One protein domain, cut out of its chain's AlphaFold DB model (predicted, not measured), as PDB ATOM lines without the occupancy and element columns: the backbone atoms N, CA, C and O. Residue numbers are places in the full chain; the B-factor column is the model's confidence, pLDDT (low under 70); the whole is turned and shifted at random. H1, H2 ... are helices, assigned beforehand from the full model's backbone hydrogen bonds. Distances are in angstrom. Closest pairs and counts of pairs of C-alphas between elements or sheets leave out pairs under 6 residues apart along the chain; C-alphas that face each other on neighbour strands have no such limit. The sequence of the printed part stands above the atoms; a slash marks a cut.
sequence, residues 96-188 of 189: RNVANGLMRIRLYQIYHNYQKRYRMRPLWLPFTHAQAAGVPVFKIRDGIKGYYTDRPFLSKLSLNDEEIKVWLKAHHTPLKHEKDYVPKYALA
ATOM      1  N   ARG A  96     211.762  66.231  89.736       89.31
ATOM      2  CA  ARG A  96     211.729  64.796  89.376       89.31
ATOM      3  C   ARG A  96     210.442  64.349  88.676       89.31
ATOM      4  O   ARG A  96     210.428  63.308  88.038       89.31
ATOM      5  N   ASN A  97     209.358  65.105  88.834       91.81
ATOM      6  CA  ASN A  97     208.065  64.852  88.201       91.81
ATOM      7  C   ASN A  97     207.589  66.138  87.522       91.81
ATOM      8  O   ASN A  97     207.241  67.105  88.204       91.81
ATOM      9  N   VAL A  98     207.581  66.136  86.190       92.06
ATOM     10  CA  VAL A  98     207.297  67.322  85.371       92.06
ATOM     11  C   VAL A  98     205.905  67.874  85.672       92.06
ATOM     12  O   VAL A  98     205.761  69.078  85.884       92.06
ATOM     13  N   ALA A  99     204.895  67.009  85.777       92.81
ATOM     14  CA  ALA A  99     203.523  67.423  86.055       92.81
ATOM     15  C   ALA A  99     203.392  68.134  87.412       92.81
ATOM     16  O   ALA A  99     202.794  69.206  87.496       92.81
ATOM     17  N   ASN A 100     204.017  67.598  88.464       91.88
ATOM     18  CA  ASN A 100     204.032  68.245  89.778       91.88
ATOM     19  C   ASN A 100     204.792  69.583  89.753       91.88
ATOM     20  O   ASN A 100     204.392  70.526  90.437       91.88
ATOM     21  N   GLY A 101     205.865  69.686  88.963       93.31
ATOM     22  CA  GLY A 101     206.584  70.945  88.749       93.31
ATOM     23  C   GLY A 101     205.706  72.012  88.107       93.31
ATOM     24  O   GLY A 101     205.605  73.119  88.628       93.31
ATOM     25  N   LEU A 102     205.010  71.664  87.023       93.31
ATOM     26  CA  LEU A 102     204.104  72.576  86.324       93.31
ATOM     27  C   LEU A 102     202.915  72.993  87.201       93.31
ATOM     28  O   LEU A 102     202.573  74.172  87.248       93.31
ATOM     29  N   MET A 103     202.337  72.067  87.974       92.56
ATOM     30  CA  MET A 103     201.310  72.405  88.968       92.56
ATOM     31  C   MET A 103     201.836  73.380  90.026       92.56
ATOM     32  O   MET A 103     201.155  74.343  90.379       92.56
ATOM     33  N   ARG A 104     203.070  73.182  90.507       93.31
ATOM     34  CA  ARG A 104     203.706  74.105  91.455       93.31
ATOM     35  C   ARG A 104     203.907  75.496  90.852       93.31
ATOM     36  O   ARG A 104     203.697  76.472  91.562       93.31
ATOM     37  N   ILE A 105     204.252  75.603  89.567       93.31
ATOM     38  CA  ILE A 105     204.334  76.899  88.871       93.31
ATOM     39  C   ILE A 105     202.968  77.591  88.862       93.31
ATOM     40  O   ILE A 105     202.899  78.780  89.159       93.31
ATOM     41  N   ARG A 106     201.874  76.865  88.589       92.25
ATOM     42  CA  ARG A 106     200.515  77.440  88.625       92.25
ATOM     43  C   ARG A 106     200.145  77.961  90.015       92.25
ATOM     44  O   ARG A 106     199.670  79.086  90.138       92.25
ATOM     45  N   LEU A 107     200.436  77.197  91.066       92.94
ATOM     46  CA  LEU A 107     200.237  77.658  92.446       92.94
ATOM     47  C   LEU A 107     201.109  78.875  92.774       92.94
ATOM     48  O   LEU A 107     200.644  79.818  93.410       92.94
ATOM     49  N   TYR A 108     202.352  78.887  92.296       95.19
ATOM     50  CA  TYR A 108     203.247  80.020  92.473       95.19
ATOM     51  C   TYR A 108     202.751  81.275  91.739       95.19
ATOM     52  O   TYR A 108     202.838  82.361  92.299       95.19
ATOM     53  N   GLN A 109     202.179  81.156  90.534       93.69
ATOM     54  CA  GLN A 109     201.531  82.274  89.828       93.69
ATOM     55  C   GLN A 109     200.432  82.913  90.682       93.69
ATOM     56  O   GLN A 109     200.381  84.137  90.795       93.69
ATOM     57  N   ILE A 110     199.591  82.094  91.318       93.94
ATOM     58  CA  ILE A 110     198.512  82.580  92.186       93.94
ATOM     59  C   ILE A 110     199.093  83.265  93.424       93.94
ATOM     60  O   ILE A 110     198.761  84.414  93.713       93.94
ATOM     61  N   TYR A 111     200.009  82.592  94.119       94.56
ATOM     62  CA  TYR A 111     200.664  83.137  95.304       94.56
ATOM     63  C   TYR A 111     201.359  84.472  95.004       94.56
ATOM     64  O   TYR A 111     201.114  85.468  95.684       94.56
ATOM     65  N   HIS A 112     202.189  84.513  93.959       94.62
ATOM     66  CA  HIS A 112     202.945  85.695  93.563       94.62
ATOM     67  C   HIS A 112     202.021  86.869  93.235       94.62
ATOM     68  O   HIS A 112     202.246  87.979  93.708       94.62
ATOM     69  N   ASN A 113     200.960  86.628  92.461       94.56
ATOM     70  CA  ASN A 113     200.104  87.709  91.991       94.56
ATOM     71  C   ASN A 113     199.111  88.205  93.051       94.56
ATOM     72  O   ASN A 113     198.859  89.408  93.131       94.56
ATOM     73  N   TYR A 114     198.562  87.306  93.870       94.25
ATOM     74  CA  TYR A 114     197.381  87.596  94.693       94.25
ATOM     75  C   TYR A 114     197.609  87.518  96.205       94.25
ATOM     76  O   TYR A 114     196.729  87.924  96.959       94.25
ATOM     77  N   GLN A 115     198.755  87.015  96.672       91.56
ATOM     78  CA  GLN A 115     199.051  86.893  98.109       91.56
ATOM     79  C   GLN A 115     200.366  87.575  98.494       91.56
ATOM     80  O   GLN A 115     200.449  88.223  99.538       91.56
ATOM     81  N   LYS A 116     201.400  87.456  97.655       91.56
ATOM     82  CA  LYS A 116     202.692  88.105  97.872       91.56
ATOM     83  C   LYS A 116     202.535  89.620  97.739       91.56
ATOM     84  O   LYS A 116     201.879  90.138  96.833       91.56
ATOM     85  N   ARG A 117     203.160  90.339  98.667       91.25
ATOM     86  CA  ARG A 117     203.190  91.803  98.662       91.25
ATOM     87  C   ARG A 117     203.974  92.304  97.451       91.25
ATOM     88  O   ARG A 117     205.084  91.840  97.215       91.25
ATOM     89  N   TYR A 118     203.439  93.317  96.773       89.62
ATOM     90  CA  TYR A 118     204.066  93.968  95.622       89.62
ATOM     91  C   TYR A 118     205.435  94.564  95.966       89.62
ATOM     92  O   TYR A 118     206.384  94.489  95.185       89.62
ATOM     93  N   ARG A 119     205.558  95.157  97.160       84.81
ATOM     94  CA  ARG A 119     206.822  95.685  97.681       84.81
ATOM     95  C   ARG A 119     207.016  95.275  99.132       84.81
ATOM     96  O   ARG A 119     206.084  95.306  99.934       84.81
ATOM     97  N   MET A 120     208.261  94.946  99.474       80.50
ATOM     98  CA  MET A 120     208.664  94.674 100.859       80.50
ATOM     99  C   MET A 120     208.725  95.951 101.702       80.50
ATOM    100  O   MET A 120     208.565  95.895 102.917       80.50
ATOM    101  N   ARG A 121     208.963  97.104 101.064       78.81
ATOM    102  CA  ARG A 121     208.957  98.422 101.701       78.81
ATOM    103  C   ARG A 121     208.315  99.473 100.780       78.81
ATOM    104  O   ARG A 121     208.475  99.376  99.563       78.81
ATOM    105  N   PRO A 122     207.645 100.487 101.348       81.00
ATOM    106  CA  PRO A 122     207.345 100.626 102.773       81.00
ATOM    107  C   PRO A 122     206.249  99.655 103.249       81.00
ATOM    108  O   PRO A 122     205.375  99.253 102.483       81.00
ATOM    109  N   LEU A 123     206.300  99.265 104.527       77.00
ATOM    110  CA  LEU A 123     205.417  98.232 105.084       77.00
ATOM    111  C   LEU A 123     203.938  98.653 105.158       77.00
ATOM    112  O   LEU A 123     203.081  97.777 105.249       77.00
ATOM    113  N   TRP A 124     203.627  99.947 105.067       77.62
ATOM    114  CA  TRP A 124     202.254 100.467 105.091       77.62
ATOM    115  C   TRP A 124     201.525 100.391 103.741       77.62
ATOM    116  O   TRP A 124     200.358 100.755 103.670       77.62
ATOM    117  N   LEU A 125     202.182  99.930 102.670       79.00
ATOM    118  CA  LEU A 125     201.527  99.619 101.397       79.00
ATOM    119  C   LEU A 125     201.315  98.096 101.311       79.00
ATOM    120  O   LEU A 125     202.235  97.370 100.916       79.00
ATOM    121  N   PRO A 126     200.144  97.566 101.719       80.69
ATOM    122  CA  PRO A 126     199.880  96.128 101.760       80.69
ATOM    123  C   PRO A 126     199.409  95.570 100.409       80.69
ATOM    124  O   PRO A 126     198.784  94.515 100.368       80.69
ATOM    125  N   PHE A 127     199.652  96.278  99.304       89.81
ATOM    126  CA  PHE A 127     199.141  95.865  98.003       89.81
ATOM    127  C   PHE A 127     199.861  94.623  97.490       89.81
ATOM    128  O   PHE A 127     201.078  94.486  97.628       89.81
ATOM    129  N   THR A 128     199.099  93.734  96.873       93.38
ATOM    130  CA  THR A 128     199.587  92.608  96.074       93.38
ATOM    131  C   THR A 128     199.899  93.067  94.653       93.38
ATOM    132  O   THR A 128     199.539  94.178  94.251       93.38
ATOM    133  N   HIS A 129     200.574  92.224  93.876       93.62
ATOM    134  CA  HIS A 129     200.877  92.523  92.474       93.62
ATOM    135  C   HIS A 129     199.603  92.763  91.651       93.62
ATOM    136  O   HIS A 129     199.546  93.718  90.882       93.62
ATOM    137  N   ALA A 130     198.556  91.964  91.868       94.69
ATOM    138  CA  ALA A 130     197.272  92.133  91.196       94.69
ATOM    139  C   ALA A 130     196.603  93.472  91.546       94.69
ATOM    140  O   ALA A 130     196.092  94.151  90.660       94.69
ATOM    141  N   GLN A 131     196.654  93.899  92.813       94.75
ATOM    142  CA  GLN A 131     196.133  95.212  93.214       94.75
ATOM    143  C   GLN A 131     196.931  96.358  92.585       94.75
ATOM    144  O   GLN A 131     196.339  97.328  92.123       94.75
ATOM    145  N   ALA A 132     198.261  96.239  92.526       92.06
ATOM    146  CA  ALA A 132     199.110  97.224  91.859       92.06
ATOM    147  C   ALA A 132     198.836  97.307  90.345       92.06
ATOM    148  O   ALA A 132     198.960  98.380  89.764       92.06
ATOM    149  N   ALA A 133     198.418  96.199  89.725       91.81
ATOM    150  CA  ALA A 133     197.962  96.148  88.337       91.81
ATOM    151  C   ALA A 133     196.519  96.660  88.136       91.81
ATOM    152  O   ALA A 133     196.007  96.615  87.021       91.81
ATOM    153  N   GLY A 134     195.849  97.131  89.194       94.75
ATOM    154  CA  GLY A 134     194.500  97.700  89.127       94.75
ATOM    155  C   GLY A 134     193.362  96.685  89.252       94.75
ATOM    156  O   GLY A 134     192.202  97.047  89.060       94.75
ATOM    157  N   VAL A 135     193.644  95.423  89.598       95.12
ATOM    158  CA  VAL A 135     192.583  94.430  89.820       95.12
ATOM    159  C   VAL A 135     191.798  94.794  91.090       95.12
ATOM    160  O   VAL A 135     192.398  94.920  92.165       95.12
ATOM    161  N   PRO A 136     190.456  94.921  91.018       95.38
ATOM    162  CA  PRO A 136     189.647  95.254  92.181       95.38
ATOM    163  C   PRO A 136     189.789  94.235  93.316       95.38
ATOM    164  O   PRO A 136     189.737  93.023  93.100       95.38
ATOM    165  N   VAL A 137     189.901  94.731  94.550       93.19
ATOM    166  CA  VAL A 137     190.168  93.900  95.739       93.19
ATOM    167  C   VAL A 137     189.096  92.834  95.965       93.19
ATOM    168  O   VAL A 137     189.426  91.722  96.375       93.19
ATOM    169  N   PHE A 138     187.827  93.147  95.686       94.94
ATOM    170  CA  PHE A 138     186.732  92.190  95.849       94.94
ATOM    171  C   PHE A 138     186.906  90.970  94.929       94.94
ATOM    172  O   PHE A 138     186.852  89.849  95.418       94.94
ATOM    173  N   LYS A 139     187.281  91.172  93.654       95.12
ATOM    174  CA  LYS A 139     187.544  90.072  92.708       95.12
ATOM    175  C   LYS A 139     188.667  89.154  93.189       95.12
ATOM    176  O   LYS A 139     188.579  87.941  93.039       95.12
ATOM    177  N   ILE A 140     189.716  89.728  93.783       94.31
ATOM    178  CA  ILE A 140     190.833  88.953  94.341       94.31
ATOM    179  C   ILE A 140     190.357  88.116  95.532       94.31
ATOM    180  O   ILE A 140     190.668  86.930  95.609       94.31
ATOM    181  N   ARG A 141     189.600  88.720  96.455       92.88
ATOM    182  CA  ARG A 141     189.078  88.029  97.643       92.88
ATOM    183  C   ARG A 141     188.139  86.888  97.268       92.88
ATOM    184  O   ARG A 141     188.312  85.790  97.790       92.88
ATOM    185  N   ASP A 142     187.208  87.135  96.355       93.25
ATOM    186  CA  ASP A 142     186.252  86.130  95.889       93.25
ATOM    187  C   ASP A 142     186.974  84.980  95.180       93.25
ATOM    188  O   ASP A 142     186.748  83.814  95.502       93.25
ATOM    189  N   GLY A 143     187.925  85.304  94.296       91.94
ATOM    190  CA  GLY A 143     188.743  84.308  93.607       91.94
ATOM    191  C   GLY A 143     189.545  83.431  94.570       91.94
ATOM    192  O   GLY A 143     189.500  82.209  94.461       91.94
ATOM    193  N   ILE A 144     190.240  84.026  95.547       92.44
ATOM    194  CA  ILE A 144     191.013  83.275  96.551       92.44
ATOM    195  C   ILE A 144     190.102  82.435  97.449       92.44
ATOM    196  O   ILE A 144     190.450  81.298  97.755       92.44
ATOM    197  N   LYS A 145     188.934  82.949  97.853       92.75
ATOM    198  CA  LYS A 145     187.956  82.182  98.635       92.75
ATOM    199  C   LYS A 145     187.526  80.915  97.887       92.75
ATOM    200  O   LYS A 145     187.550  79.839  98.484       92.75
ATOM    201  N   GLY A 146     187.248  81.032  96.587       89.56
ATOM    202  CA  GLY A 146     186.848  79.909  95.736       89.56
ATOM    203  C   GLY A 146     187.850  78.748  95.719       89.56
ATOM    204  O   GLY A 146     187.437  77.595  95.698       89.56
ATOM    205  N   TYR A 147     189.160  79.005  95.849       86.81
ATOM    206  CA  TYR A 147     190.168  77.931  95.942       86.81
ATOM    207  C   TYR A 147     189.985  77.010  97.158       86.81
ATOM    208  O   TYR A 147     190.434  75.863  97.120       86.81
ATOM    209  N   TYR A 148     189.373  77.507  98.234       87.94
ATOM    210  CA  TYR A 148     189.198  76.765  99.484       87.94
ATOM    211  C   TYR A 148     187.766  76.282  99.703       87.94
ATOM    212  O   TYR A 148     187.563  75.315 100.435       87.94
ATOM    213  N   THR A 149     186.779  76.952  99.106       91.31
ATOM    214  CA  THR A 149     185.360  76.609  99.279       91.31
ATOM    215  C   THR A 149     184.806  75.779  98.141       91.31
ATOM    216  O   THR A 149     183.907  74.967  98.360       91.31
ATOM    217  N   ASP A 150     185.342  75.953  96.937       88.12
ATOM    218  CA  ASP A 150     184.744  75.390  95.741       88.12
ATOM    219  C   ASP A 150     185.521  74.154  95.303       88.12
ATOM    220  O   ASP A 150     186.744  74.054  95.422       88.12
ATOM    221  N   ARG A 151     184.790  73.182  94.759       87.31
ATOM    222  CA  ARG A 151     185.383  72.024  94.095       87.31
ATOM    223  C   ARG A 151     185.307  72.244  92.586       87.31
ATOM    224  O   ARG A 151     184.228  72.059  92.019       87.31
ATOM    225  N   PRO A 152     186.409  72.633  91.926       85.38
ATOM    226  CA  PRO A 152     186.405  72.804  90.484       85.38
ATOM    227  C   PRO A 152     186.355  71.448  89.764       85.38
ATOM    228  O   PRO A 152     187.033  70.493  90.150       85.38
ATOM    229  N   PHE A 153     185.549  71.391  88.703       88.19
ATOM    230  CA  PHE A 153     185.400  70.249  87.796       88.19
ATOM    231  C   PHE A 153     185.885  70.661  86.411       88.19
ATOM    232  O   PHE A 153     185.600  71.780  85.986       88.19
ATOM    233  N   LEU A 154     186.581  69.770  85.701       88.12
ATOM    234  CA  LEU A 154     187.188  70.100  84.409       88.12
ATOM    235  C   LEU A 154     186.157  70.607  83.385       88.12
ATOM    236  O   LEU A 154     186.432  71.572  82.682       88.12
ATOM    237  N   SER A 155     184.957  70.026  83.351       86.38
ATOM    238  CA  SER A 155     183.854  70.457  82.473       86.38
ATOM    239  C   SER A 155     183.338  71.867  82.731       86.38
ATOM    240  O   SER A 155     182.730  72.468  81.851       86.38
ATOM    241  N   LYS A 156     183.542  72.389  83.942       87.00
ATOM    242  CA  LYS A 156     183.062  73.713  84.353       87.00
ATOM    243  C   LYS A 156     184.117  74.798  84.156       87.00
ATOM    244  O   LYS A 156     183.876  75.947  84.515       87.00
ATOM    245  N   LEU A 157     185.287  74.446  83.621       87.94
ATOM    246  CA  LEU A 157     186.396  75.363  83.401       87.94
ATOM    247  C   LEU A 157     186.636  75.567  81.905       87.94
ATOM    248  O   LEU A 157     186.698  74.617  81.130       87.94
ATOM    249  N   SER A 158     186.852  76.821  81.509       88.44
ATOM    250  CA  SER A 158     187.309  77.162  80.161       88.44
ATOM    251  C   SER A 158     188.838  77.183  80.134       88.44
ATOM    252  O   SER A 158     189.460  78.239  80.239       88.44
ATOM    253  N   LEU A 159     189.443  75.996  80.083       88.38
ATOM    254  CA  LEU A 159     190.898  75.831  80.025       88.38
ATOM    255  C   LEU A 159     191.387  75.731  78.573       88.38
ATOM    256  O   LEU A 159     190.684  75.240  77.685       88.38
ATOM    257  N   ASN A 160     192.608  76.195  78.315       87.94
ATOM    258  CA  ASN A 160     193.313  75.886  77.068       87.94
ATOM    259  C   ASN A 160     193.993  74.506  77.126       87.94
ATOM    260  O   ASN A 160     194.109  73.896  78.188       87.94
ATOM    261  N   ASP A 161     194.465  74.010  75.983       88.12
ATOM    262  CA  ASP A 161     195.044  72.663  75.871       88.12
ATOM    263  C   ASP A 161     196.217  72.428  76.832       88.12
ATOM    264  O   ASP A 161     196.372  71.337  77.380       88.12
ATOM    265  N   GLU A 162     197.046  73.446  77.061       88.31
ATOM    266  CA  GLU A 162     198.177  73.360  77.982       88.31
ATOM    267  C   GLU A 162     197.706  73.321  79.440       88.31
ATOM    268  O   GLU A 162     198.195  72.533  80.246       88.31
ATOM    269  N   GLU A 163     196.704  74.118  79.793       90.12
ATOM    270  CA  GLU A 163     196.080  74.090  81.117       90.12
ATOM    271  C   GLU A 163     195.395  72.755  81.401       90.12
ATOM    272  O   GLU A 163     195.538  72.227  82.504       90.12
ATOM    273  N   ILE A 164     194.731  72.165  80.404       92.19
ATOM    274  CA  ILE A 164     194.154  70.820  80.494       92.19
ATOM    275  C   ILE A 164     195.259  69.784  80.725       92.19
ATOM    276  O   ILE A 164     195.120  68.924  81.596       92.19
ATOM    277  N   LYS A 165     196.387  69.868  80.006       92.06
ATOM    278  CA  LYS A 165     197.526  68.958  80.218       92.06
ATOM    279  C   LYS A 165     198.118  69.096  81.614       92.06
ATOM    280  O   LYS A 165     198.424  68.079  82.236       92.06
ATOM    281  N   VAL A 166     198.254  70.316  82.130       92.94
ATOM    282  CA  VAL A 166     198.713  70.540  83.506       92.94
ATOM    283  C   VAL A 166     197.704  69.974  84.504       92.94
ATOM    284  O   VAL A 166     198.109  69.238  85.400       92.94
ATOM    285  N   TRP A 167     196.405  70.239  84.328       92.81
ATOM    286  CA  TRP A 167     195.324  69.737  85.186       92.81
ATOM    287  C   TRP A 167     195.307  68.207  85.266       92.81
ATOM    288  O   TRP A 167     195.288  67.626  86.351       92.81
ATOM    289  N   LEU A 168     195.384  67.550  84.108       93.38
ATOM    290  CA  LEU A 168     195.373  66.095  83.972       93.38
ATOM    291  C   LEU A 168     196.737  65.446  84.232       93.38
ATOM    292  O   LEU A 168     196.869  64.235  84.066       93.38
ATOM    293  N   LYS A 169     197.762  66.228  84.600       93.44
ATOM    294  CA  LYS A 169     199.143  65.751  84.765       93.44
ATOM    295  C   LYS A 169     199.656  64.968  83.546       93.44
ATOM    296  O   LYS A 169     200.374  63.982  83.677       93.44
ATOM    297  N   ALA A 170     199.284  65.412  82.348       92.62
ATOM    298  CA  ALA A 170     199.558  64.720  81.092       92.62
ATOM    299  C   ALA A 170     200.976  64.968  80.542       92.62
ATOM    300  O   ALA A 170     201.360  64.365  79.540       92.62
ATOM    301  N   HIS A 171     201.763  65.849  81.167       91.25
ATOM    302  CA  HIS A 171     203.142  66.090  80.749       91.25
ATOM    303  C   HIS A 171     204.035  64.900  81.079       91.25
ATOM    304  O   HIS A 171     204.168  64.495  82.235       91.25
ATOM    305  N   HIS A 172     204.683  64.373  80.043       90.56
ATOM    306  CA  HIS A 172     205.584  63.240  80.166       90.56
ATOM    307  C   HIS A 172     206.760  63.571  81.092       90.56
ATOM    308  O   HIS A 172     207.507  64.525  80.868       90.56
ATOM    309  N   THR A 173     206.933  62.748  82.124       91.75
ATOM    310  CA  THR A 173     208.129  62.762  82.966       91.75
ATOM    311  C   THR A 173     209.121  61.750  82.392       91.75
ATOM    312  O   THR A 173     208.753  60.583  82.261       91.75
ATOM    313  N   PRO A 174     210.358  62.150  82.043       90.31
ATOM    314  CA  PRO A 174     211.367  61.216  81.550       90.31
ATOM    315  C   PRO A 174     211.536  60.002  82.470       90.31
ATOM    316  O   PRO A 174     211.505  60.150  83.691       90.31
ATOM    317  N   LEU A 175     211.737  58.821  81.878       90.12
ATOM    318  CA  LEU A 175     211.907  57.535  82.578       90.12
ATOM    319  C   LEU A 175     210.675  57.044  83.356       90.12
ATOM    320  O   LEU A 175     210.759  56.062  84.090       90.12
ATOM    321  N   LYS A 176     209.521  57.700  83.202       90.25
ATOM    322  CA  LYS A 176     208.271  57.285  83.834       90.25
ATOM    323  C   LYS A 176     207.338  56.650  82.806       90.25
ATOM    324  O   LYS A 176     206.987  57.279  81.815       90.25
ATOM    325  N   HIS A 177     206.901  55.424  83.079       86.31
ATOM    326  CA  HIS A 177     206.014  54.665  82.187       86.31
ATOM    327  C   HIS A 177     204.530  54.802  82.548       86.31
ATOM    328  O   HIS A 177     203.664  54.700  81.682       86.31
ATOM    329  N   GLU A 178     204.231  55.064  83.818       88.12
ATOM    330  CA  GLU A 178     202.862  55.179  84.313       88.12
ATOM    331  C   GLU A 178     202.379  56.630  84.347       88.12
ATOM    332  O   GLU A 178     203.147  57.571  84.578       88.12
ATOM    333  N   LYS A 179     201.069  56.814  84.160       87.50
ATOM    334  CA  LYS A 179     200.425  58.124  84.293       87.50
ATOM    335  C   LYS A 179     200.395  58.557  85.755       87.50
ATOM    336  O   LYS A 179     200.257  57.743  86.664       87.50
ATOM    337  N   ASP A 180     200.487  59.861  85.989       90.69
ATOM    338  CA  ASP A 180     200.250  60.412  87.315       90.69
ATOM    339  C   ASP A 180     198.792  60.239  87.744       90.69
ATOM    340  O   ASP A 180     197.862  60.398  86.953       90.69
ATOM    341  N   TYR A 181     198.593  59.969  89.034       90.69
ATOM    342  CA  TYR A 181     197.257  59.909  89.606       90.69
ATOM    343  C   TYR A 181     196.561  61.277  89.535       90.69
ATOM    344  O   TYR A 181     197.084  62.296  90.019       90.69
ATOM    345  N   VAL A 182     195.344  61.251  88.990       90.06
ATOM    346  CA  VAL A 182     194.377  62.348  88.990       90.06
ATOM    347  C   VAL A 182     193.093  61.837  89.650       90.06
ATOM    348  O   VAL A 182     192.569  60.801  89.232       90.06
ATOM    349  N   PRO A 183     192.567  62.520  90.682       88.12
ATOM    350  CA  PRO A 183     191.333  62.101  91.333       88.12
ATOM    351  C   PRO A 183     190.152  62.030  90.362       88.12
ATOM    352  O   PRO A 183     189.960  62.936  89.555       88.12
ATOM    353  N   LYS A 184     189.296  61.009  90.501       87.38
ATOM    354  CA  LYS A 184     188.124  60.813  89.625       87.38
ATOM    355  C   LYS A 184     187.214  62.044  89.548       87.38
ATOM    356  O   LYS A 184     186.755  62.388  88.468       87.38
ATOM    357  N   TYR A 185     186.999  62.742  90.665       83.50
ATOM    358  CA  TYR A 185     186.173  63.957  90.671       83.50
ATOM    359  C   TYR A 185     186.780  65.095  89.836       83.50
ATOM    360  O   TYR A 185     186.041  65.925  89.331       83.50
ATOM    361  N   ALA A 186     188.107  65.143  89.681       83.88
ATOM    362  CA  ALA A 186     188.778  66.153  88.864       83.88
ATOM    363  C   ALA A 186     188.688  65.835  87.361       83.88
ATOM    364  O   ALA A 186     188.966  66.705  86.539       83.88
ATOM    365  N   LEU A 187     188.304  64.601  87.007       80.88
ATOM    366  CA  LEU A 187     188.025  64.153  85.640       80.88
ATOM    367  C   LEU A 187     186.540  64.280  85.276       80.88
ATOM    368  O   LEU A 187     186.199  64.265  84.097       80.88
ATOM    369  N   ALA A 188     185.665  64.332  86.284       65.56
ATOM    370  CA  ALA A 188     184.225  64.276  86.093       65.56
ATOM    371  C   ALA A 188     183.721  65.515  85.343       65.56
ATOM    372  O   ALA A 188     184.094  66.649  85.666       65.56
TER     373      ALA A 188
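AT A GLANCE: This is residues 96 to 188 of the 189 residues of an uncharacterized protein of Spirochaetaceae bacterium (UniProt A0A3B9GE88). What shape is this? It is a loose, elongated frame: long helix H1 makes one side, H3 runs back opposite, H2 sits at one end and H4 crosses near the other. What is it built of? The printed part has 93 residues, 45 of them, under half, in named helices H1 to H5 in chain order; it is all helix, with no named strand. The radius of gyration of the C-alphas is 16.4 A, the spans 51 by 29 by 20 A.

HOW THE PARTS SIT: What touches the longest helix? H1, residues 98 to 114, touches H2, residues 129 to 132, with residues 112 to 114 alone; the closest C-alphas, of Asn 113 and His 129, are 4.9 A apart. With residues 99 to 103 alone it touches H4, residues 161 to 167, about perpendicular at 86 degrees; the closest C-alphas, of Ala 99 and Val 166, are 6.3 A apart. What of the others? H3, residues 137 to 149, is close to H1 but not clearly touching, the closest C-alphas, of Tyr 114 and Ile 140, being 6.7 A apart; H5, residues 184 to 187, touches no helix. Every O i to N i+4 pair is within hydrogen-bond range in H1 and H4, 7 of 9 in H3; H2 and H5 are too short for one.

IN THESE COORDINATES: Where does H1 begin? C-alpha 98 is at (207.297, 67.322, 85.371), and H1 is 24.4 A long, H3 18.3 A. Where does H5 end? C-alpha 187 is at (188.025, 64.153, 85.640).

THE WHOLE: How far does it reach? The two C-alphas farthest apart, of Trp 124 and His 177, are 51.3 A apart. Is it continuous? The printed part has no cut; the link H2 to H3 is tight, the other three long. Where is confidence low? Residue 188 has pLDDT under 70.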